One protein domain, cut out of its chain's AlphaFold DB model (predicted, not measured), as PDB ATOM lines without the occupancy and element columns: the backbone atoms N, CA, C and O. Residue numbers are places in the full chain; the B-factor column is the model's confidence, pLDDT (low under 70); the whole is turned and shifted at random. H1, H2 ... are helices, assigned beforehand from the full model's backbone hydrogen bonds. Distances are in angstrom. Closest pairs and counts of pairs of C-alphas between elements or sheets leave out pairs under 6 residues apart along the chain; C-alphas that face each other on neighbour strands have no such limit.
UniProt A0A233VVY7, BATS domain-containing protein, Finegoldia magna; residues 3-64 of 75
ATOM      1  N   ILE A   3     239.051 178.640 121.779       92.12
ATOM      2  CA  ILE A   3     237.977 178.044 120.978       92.12
ATOM      3  C   ILE A   3     238.533 177.304 119.755       92.12
ATOM      4  O   ILE A   3     239.538 177.719 119.176       92.12
ATOM      5  N   SER A   4     237.908 176.186 119.381       93.12
ATOM      6  CA  SER A   4     238.424 175.257 118.363       93.12
ATOM      7  C   SER A   4     237.477 175.101 117.171       93.12
ATOM      8  O   SER A   4     236.319 175.499 117.245       93.12
ATOM      9  N   THR A   5     237.951 174.453 116.104       92.06
ATOM     10  CA  THR A   5     237.188 174.133 114.878       92.06
ATOM     11  C   THR A   5     236.086 173.080 115.072       92.06
ATOM     12  O   THR A   5     235.406 172.708 114.115       92.06
ATOM     13  N   ARG A   6     235.893 172.591 116.304       92.56
ATOM     14  CA  ARG A   6     234.711 171.803 116.697       92.56
ATOM     15  C   ARG A   6     233.430 172.634 116.640       92.56
ATOM     16  O   ARG A   6     232.355 172.095 116.401       92.56
ATOM     17  N   GLU A   7     233.560 173.937 116.854       92.06
ATOM     18  CA  GLU A   7     232.450 174.882 116.822       92.06
ATOM     19  C   GLU A   7     232.274 175.477 115.420       92.06
ATOM     20  O   GLU A   7     233.235 175.548 114.653       92.06
ATOM     21  N   SER A   8     231.064 175.941 115.096       93.19
ATOM     22  CA  SER A   8     230.793 176.626 113.824       93.19
ATOM     23  C   SER A   8     231.511 177.977 113.739       93.19
ATOM     24  O   SER A   8     231.812 178.607 114.758       93.19
ATOM     25  N   ASN A   9     231.737 178.465 112.517       91.38
ATOM     26  CA  ASN A   9     232.367 179.766 112.279       91.38
ATOM     27  C   ASN A   9     231.622 180.914 112.987       91.38
ATOM     28  O   ASN A   9     232.242 181.769 113.620       91.38
ATOM     29  N   GLU A  10     230.286 180.905 112.949       91.06
ATOM     30  CA  GLU A  10     229.448 181.911 113.602       91.06
ATOM     31  C   GLU A  10     229.645 181.916 115.123       91.06
ATOM     32  O   GLU A  10     229.925 182.964 115.713       91.06
ATOM     33  N   PHE A  11     229.572 180.743 115.761       93.50
ATOM     34  CA  PHE A  11     229.744 180.635 117.208       93.50
ATOM     35  C   PHE A  11     231.145 181.071 117.641       93.50
ATOM     36  O   PHE A  11     231.311 181.757 118.655       93.50
ATOM     37  N   ARG A  12     232.165 180.724 116.851       94.25
ATOM     38  CA  ARG A  12     233.552 181.122 117.105       94.25
ATOM     39  C   ARG A  12     233.737 182.631 117.055       94.25
ATOM     40  O   ARG A  12     234.327 183.195 117.976       94.25
ATOM     41  N   ASN A  13     233.199 183.276 116.025       90.81
ATOM     42  CA  ASN A  13     233.292 184.722 115.851       90.81
ATOM     43  C   ASN A  13     232.605 185.466 117.002       90.81
ATOM     44  O   ASN A  13     233.193 186.370 117.594       90.81
ATOM     45  N   LEU A  14     231.402 185.034 117.391       92.88
ATOM     46  CA  LEU A  14     230.693 185.611 118.536       92.88
ATOM     47  C   LEU A  14     231.442 185.378 119.852       92.88
ATOM     48  O   LEU A  14     231.535 186.282 120.677       92.88
ATOM     49  N   SER A  15     232.041 184.203 120.043       93.06
ATOM     50  CA  SER A  15     232.810 183.899 121.255       93.06
ATOM     51  C   SER A  15     234.025 184.814 121.433       93.06
ATOM     52  O   SER A  15     234.369 185.159 122.564       93.06
ATOM     53  N   LEU A  16     234.664 185.250 120.341       92.00
ATOM     54  CA  LEU A  16     235.763 186.222 120.395       92.00
ATOM     55  C   LEU A  16     235.290 187.598 120.866       92.00
ATOM     56  O   LEU A  16     235.955 188.217 121.693       92.00
ATOM     57  N   LEU A  17     234.106 188.037 120.433       92.12
ATOM     58  CA  LEU A  17     233.493 189.275 120.930       92.12
ATOM     59  C   LEU A  17     233.140 189.198 122.423       92.12
ATOM     60  O   LEU A  17     233.103 190.221 123.101       92.12
ATOM     61  N   MET A  18     232.915 187.988 122.940       93.62
ATOM     62  CA  MET A  18     232.546 187.736 124.335       93.62
ATOM     63  C   MET A  18     233.741 187.422 125.252       93.62
ATOM     64  O   MET A  18     233.543 187.162 126.438       93.62
ATOM     65  N   GLY A  19     234.979 187.460 124.740       91.94
ATOM     66  CA  GLY A  19     236.197 187.337 125.554       91.94
ATOM     67  C   GLY A  19     237.052 186.090 125.308       91.94
ATOM     68  O   GLY A  19     237.992 185.833 126.068       91.94
ATOM     69  N   ALA A  20     236.783 185.301 124.264       92.44
ATOM     70  CA  ALA A  20     237.774 184.339 123.785       92.44
ATOM     71  C   ALA A  20     238.994 185.081 123.212       92.44
ATOM     72  O   ALA A  20     238.868 186.089 122.527       92.44
ATOM     73  N   THR A  21     240.194 184.581 123.510       90.94
ATOM     74  CA  THR A  21     241.467 185.250 123.174       90.94
ATOM     75  C   THR A  21     242.406 184.375 122.350       90.94
ATOM     76  O   THR A  21     243.458 184.833 121.917       90.94
ATOM     77  N   LYS A  22     242.044 183.104 122.140       91.81
ATOM     78  CA  LYS A  22     242.774 182.150 121.305       91.81
ATOM     79  C   LYS A  22     241.784 181.358 120.466       91.81
ATOM     80  O   LYS A  22     240.752 180.919 120.975       91.81
ATOM     81  N   ILE A  23     242.117 181.151 119.200       91.12
ATOM     82  CA  ILE A  23     241.258 180.475 118.233       91.12
ATOM     83  C   ILE A  23     242.100 179.566 117.339       91.12
ATOM     84  O   ILE A  23     243.132 179.984 116.822       91.12
ATOM     85  N   SER A  24     241.682 178.313 117.173       89.81
ATOM     86  CA  SER A  24     242.306 177.392 116.215       89.81
ATOM     87  C   SER A  24     241.658 177.550 114.844       89.81
ATOM     88  O   SER A  24     240.438 177.529 114.760       89.81
ATOM     89  N   ALA A  25     242.438 177.665 113.771       88.25
ATOM     90  CA  ALA A  25     241.944 177.778 112.396       88.25
ATOM     91  C   ALA A  25     242.613 176.735 111.494       88.25
ATOM     92  O   ALA A  25     243.772 176.397 111.722       88.25
ATOM     93  N   SER A  26     241.882 176.239 110.484       84.25
ATOM     94  CA  SER A  26     242.382 175.260 109.505       84.25
ATOM     95  C   SER A  26     243.104 174.065 110.159       84.25
ATOM     96  O   SER A  26     244.261 173.743 109.874       84.25
ATOM     97  N   VAL A  27     242.422 173.444 111.124       80.19
ATOM     98  CA  VAL A  27     242.918 172.259 111.836       80.19
ATOM     99  C   VAL A  27     242.696 171.032 110.960       80.19
ATOM    100  O   VAL A  27     241.696 170.956 110.257       80.19
ATOM    101  N   ASP A  28     243.614 170.077 111.027       77.12
ATOM    102  CA  ASP A  28     243.406 168.723 110.523       77.12
ATOM    103  C   ASP A  28     243.546 167.764 111.705       77.12
ATOM    104  O   ASP A  28     244.499 167.868 112.483       77.12
ATOM    105  N   THR A  29     242.556 166.898 111.887       79.69
ATOM    106  CA  THR A  29     242.477 165.932 112.989       79.69
ATOM    107  C   THR A  29     242.884 164.523 112.569       79.69
ATOM    108  O   THR A  29     242.867 163.618 113.408       79.69
ATOM    109  N   GLY A  30     243.245 164.327 111.298       72.75
ATOM    110  CA  GLY A  30     243.776 163.079 110.768       72.75
ATOM    111  C   GLY A  30     245.257 162.892 111.098       72.75
ATOM    112  O   GLY A  30     246.064 163.826 111.067       72.75
ATOM    113  N   ILE A  31     245.642 161.653 111.395       74.62
ATOM    114  CA  ILE A  31     247.039 161.295 111.657       74.62
ATOM    115  C   ILE A  31     247.808 161.276 110.326       74.62
ATOM    116  O   ILE A  31     247.525 160.458 109.455       74.62
ATOM    117  N   GLY A  32     248.814 162.149 110.189       69.06
ATOM    118  CA  GLY A  32     249.767 162.135 109.066       69.06
ATOM    119  C   GLY A  32     249.400 162.993 107.845       69.06
ATOM    120  O   GLY A  32     250.214 163.112 106.932       69.06
ATOM    121  N   ARG A  33     248.243 163.668 107.840       60.94
ATOM    122  CA  ARG A  33     247.699 164.344 106.642       60.94
ATOM    123  C   ARG A  33     248.476 165.547 106.097       60.94
ATOM    124  O   ARG A  33     248.234 165.960 104.970       60.94
ATOM    125  N   ARG A  34     249.430 166.105 106.848       65.12
ATOM    126  CA  ARG A  34     250.252 167.249 106.394       65.12
ATOM    127  C   ARG A  34     251.577 166.861 105.719       65.12
ATOM    128  O   ARG A  34     252.256 167.752 105.225       65.12
ATOM    129  N   ASN A  35     251.934 165.573 105.696       60.62
ATOM    130  CA  ASN A  35     253.233 165.080 105.209       60.62
ATOM    131  C   ASN A  35     253.120 164.110 104.016       60.62
ATOM    132  O   ASN A  35     254.014 163.294 103.814       60.62
ATOM    133  N   ASP A  36     252.023 164.152 103.253       58.38
ATOM    134  CA  ASP A  36     251.744 163.249 102.118       58.38
ATOM    135  C   ASP A  36     251.759 161.739 102.462       58.38
ATOM    136  O   ASP A  36     251.684 160.878 101.578       58.38
ATOM    137  N   GLU A  37     251.826 161.380 103.749       57.88
ATOM    138  CA  GLU A  37     251.717 159.999 104.199       57.88
ATOM    139  C   GLU A  37     250.255 159.546 104.122       57.88
ATOM    140  O   GLU A  37     249.346 160.244 104.567       57.88
ATOM    141  N   LYS A  38     250.023 158.355 103.550       53.25
ATOM    142  CA  LYS A  38     248.685 157.750 103.472       53.25
ATOM    143  C   LYS A  38     248.043 157.716 104.857       53.25
ATOM    144  O   LYS A  38     248.664 157.185 105.775       53.25
ATOM    145  N   ASP A  39     246.806 158.206 104.940       58.50
ATOM    146  CA  ASP A  39     245.943 158.191 106.124       58.50
ATOM    147  C   ASP A  39     246.126 156.906 106.944       58.50
ATOM    148  O   ASP A  39     245.797 155.801 106.497       58.50
ATOM    149  N   LYS A  40     246.669 157.049 108.156       56.47
ATOM    150  CA  LYS A  40     246.784 155.959 109.131       56.47
ATOM    151  C   LYS A  40     245.875 156.248 110.316       56.47
ATOM    152  O   LYS A  40     246.344 156.627 111.384       56.47
ATOM    153  N   GLY A  41     244.579 156.025 110.125       65.50
ATOM    154  CA  GLY A  41     243.584 156.047 111.197       65.50
ATOM    155  C   GLY A  41     242.468 157.065 110.994       65.50
ATOM    156  O   GLY A  41     242.478 157.839 110.040       65.50
ATOM    157  N   ASP A  42     241.505 157.022 111.910       74.06
ATOM    158  CA  ASP A  42     240.329 157.886 111.896       74.06
ATOM    159  C   ASP A  42     240.637 159.276 112.472       74.06
ATOM    160  O   ASP A  42     241.564 159.466 113.265       74.06
ATOM    161  N   GLU A  43     239.828 160.259 112.084       79.19
ATOM    162  CA  GLU A  43     239.881 161.613 112.629       79.19
ATOM    163  C   GLU A  43     239.582 161.608 114.136       79.19
ATOM    164  O   GLU A  43     238.596 161.024 114.585       79.19
ATOM    165  N   GLN A  44     240.404 162.305 114.933       80.31
ATOM    166  CA  GLN A  44     240.210 162.374 116.392       80.31
ATOM    167  C   GLN A  44     238.839 162.969 116.776       80.31
ATOM    168  O   GLN A  44     238.287 162.659 117.833       80.31
ATOM    169  N   PHE A  45     238.314 163.868 115.942       85.62
ATOM    170  CA  PHE A  45     236.970 164.430 116.017       85.62
ATOM    171  C   PHE A  45     236.590 165.046 114.669       85.62
ATOM    172  O   PHE A  45     237.466 165.439 113.895       85.62
ATOM    173  N   LEU A  46     235.282 165.183 114.444       84.38
ATOM    174  CA  LEU A  46     234.735 165.877 113.282       84.38
ATOM    175  C   LEU A  46     234.967 167.384 113.395       84.38
ATOM    176  O   LEU A  46     234.739 167.991 114.447       84.38
ATOM    177  N   ILE A  47     235.387 167.987 112.289       87.75
ATOM    178  CA  ILE A  47     235.530 169.432 112.156       87.75
ATOM    179  C   ILE A  47     234.212 170.033 111.669       87.75
ATOM    180  O   ILE A  47     233.642 169.573 110.684       87.75
ATOM    181  N   ASN A  48     233.749 171.075 112.357       91.50
ATOM    182  CA  ASN A  48     232.536 171.809 111.998       91.50
ATOM    183  C   ASN A  48     232.857 173.104 111.236       91.50
ATOM    184  O   ASN A  48     232.081 173.550 110.397       91.50
ATOM    185  N   ASP A  49     234.026 173.692 111.495       90.31
ATOM    186  CA  ASP A  49     234.527 174.842 110.748       90.31
ATOM    187  C   ASP A  49     235.744 174.463 109.900       90.31
ATOM    188  O   ASP A  49     236.859 174.291 110.403       90.31
ATOM    189  N   THR A  50     235.500 174.343 108.595       90.56
ATOM    190  CA  THR A  50     236.479 173.960 107.572       90.56
ATOM    191  C   THR A  50     237.110 175.161 106.863       90.56
ATOM    192  O   THR A  50     237.727 174.987 105.810       90.56
ATOM    193  N   LEU A  51     236.930 176.385 107.372       90.31
ATOM    194  CA  LEU A  51     237.504 177.580 106.755       90.31
ATOM    195  C   LEU A  51     239.038 177.543 106.785       90.31
ATOM    196  O   LEU A  51     239.672 177.107 107.756       90.31
ATOM    197  N   THR A  52     239.644 178.044 105.709       91.75
ATOM    198  CA  THR A  52     241.092 178.258 105.640       91.75
ATOM    199  C   THR A  52     241.515 179.389 106.576       91.75
ATOM    200  O   THR A  52     240.694 180.207 106.994       91.75
ATOM    201  N   VAL A  53     242.813 179.470 106.884       90.75
ATOM    202  CA  VAL A  53     243.358 180.555 107.717       90.75
ATOM    203  C   VAL A  53     242.992 181.924 107.126       90.75
ATOM    204  O   VAL A  53     242.344 182.708 107.809       90.75
ATOM    205  N   ASP A  54     243.238 182.156 105.834       92.88
ATOM    206  CA  ASP A  54     242.898 183.416 105.146       92.88
ATOM    207  C   ASP A  54     241.399 183.768 105.182       92.88
ATOM    208  O   ASP A  54     241.003 184.933 105.095       92.88
ATOM    209  N   GLN A  55     240.519 182.764 105.209       93.94
ATOM    210  CA  GLN A  55     239.080 182.994 105.349       93.94
ATOM    211  C   GLN A  55     238.738 183.422 106.774       93.94
ATOM    212  O   GLN A  55     237.998 184.390 106.945       93.94
ATOM    213  N   VAL A  56     239.324 182.762 107.775       92.88
ATOM    214  CA  VAL A  56     239.168 183.145 109.182       92.88
ATOM    215  C   VAL A  56     239.693 184.563 109.413       92.88
ATOM    216  O   VAL A  56     238.984 185.369 110.002       92.88
ATOM    217  N   GLU A  57     240.870 184.923 108.898       93.06
ATOM    218  CA  GLU A  57     241.411 186.288 109.020       93.06
ATOM    219  C   GLU A  57     240.461 187.349 108.456       93.06
ATOM    220  O   GLU A  57     240.204 188.371 109.097       93.06
ATOM    221  N   ARG A  58     239.889 187.093 107.273       94.94
ATOM    222  CA  ARG A  58     238.907 187.991 106.649       94.94
ATOM    223  C   ARG A  58     237.628 188.114 107.463       94.94
ATOM    224  O   ARG A  58     237.041 189.193 107.490       94.94
ATOM    225  N   ASP A  59     237.187 187.040 108.107       93.25
ATOM    226  CA  ASP A  59     236.030 187.083 108.998       93.25
ATOM    227  C   ASP A  59     236.327 187.891 110.262       93.25
ATOM    228  O   ASP A  59     235.530 188.755 110.623       93.25
ATOM    229  N   LEU A  60     237.494 187.701 110.881       92.88
ATOM    230  CA  LEU A  60     237.923 188.476 112.050       92.88
ATOM    231  C   LEU A  60     238.036 189.974 111.749       92.88
ATOM    232  O   LEU A  60     237.589 190.799 112.549       92.88
ATOM    233  N   ALA A  61     238.539 190.332 110.567       93.94
ATOM    234  CA  ALA A  61     238.661 191.723 110.143       93.94
ATOM    235  C   ALA A  61     237.305 192.454 110.099       93.94
ATOM    236  O   ALA A  61     237.245 193.648 110.396       93.94
ATOM    237  N   LYS A  62     236.194 191.753 109.817       94.31
ATOM    238  CA  LYS A  62     234.832 192.332 109.861       94.31
ATOM    239  C   LYS A  62     234.432 192.783 111.268       94.31
ATOM    240  O   LYS A  62     233.604 193.678 111.409       94.31
ATOM    241  N   TYR A  63     235.029 192.180 112.291       91.81
ATOM    242  CA  TYR A  63     234.833 192.510 113.702       91.81
ATOM    243  C   TYR A  63     235.928 193.430 114.256       91.81
ATOM    244  O   TYR A  63     235.990 193.650 115.464       91.81
ATOM    245  N   ASN A  64     236.790 193.971 113.388       93.75
ATOM    246  CA  ASN A  64     237.956 194.769 113.763       93.75
ATOM    247  C   ASN A  64     238.931 194.015 114.693       93.75
ATOM    248  O   ASN A  64     239.595 194.611 115.542       93.75
TER     249      ASN A  64
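AT A GLANCE: This is residues 3 to 64 of the 75 residues of the protein "BATS domain-containing protein" of Finegoldia magna (UniProt A0A233VVY7). There is little regular structure: two short helices, H1 then H2, sit near each other at one end, and the long loop joining them runs out to the other end and folds back. This loop makes the length, and its residues 33 to 38 stick out. The printed part has 62 residues, only 19 of them in named elements, with no named strand; the class is all helix. It is loose, with a radius of gyration of the C-alphas of 13.3 A and spans of 40 by 19 by 16 A.

HOW THE PARTS SIT: H1, residues 9 to 17, and H2, residues 53 to 62, are close but not clearly touching; their closest C-alphas, of Asn 13 and Leu 60, are 7.1 A apart. They run the same way at a steep tilt of 52 degrees. Every O i to N i+4 pair is within hydrogen-bond range in H1, and 5 of 6 in H2.

IN THESE COORDINATES: H1 begins at C-alpha 9 (232.367, 179.766, 112.279) and measures 12.9 A from first to last C-alpha. H2 measures 14.7 A and ends at C-alpha 62 (234.832, 192.332, 109.861).

THE WHOLE: The two C-alphas farthest apart, of Lys 40 and Asn 64, are 40.1 A apart. The printed part has no cut. The link from H1 to H2, 35 residues, is long. The model's pLDDT is under 70 at residues 32 to 41.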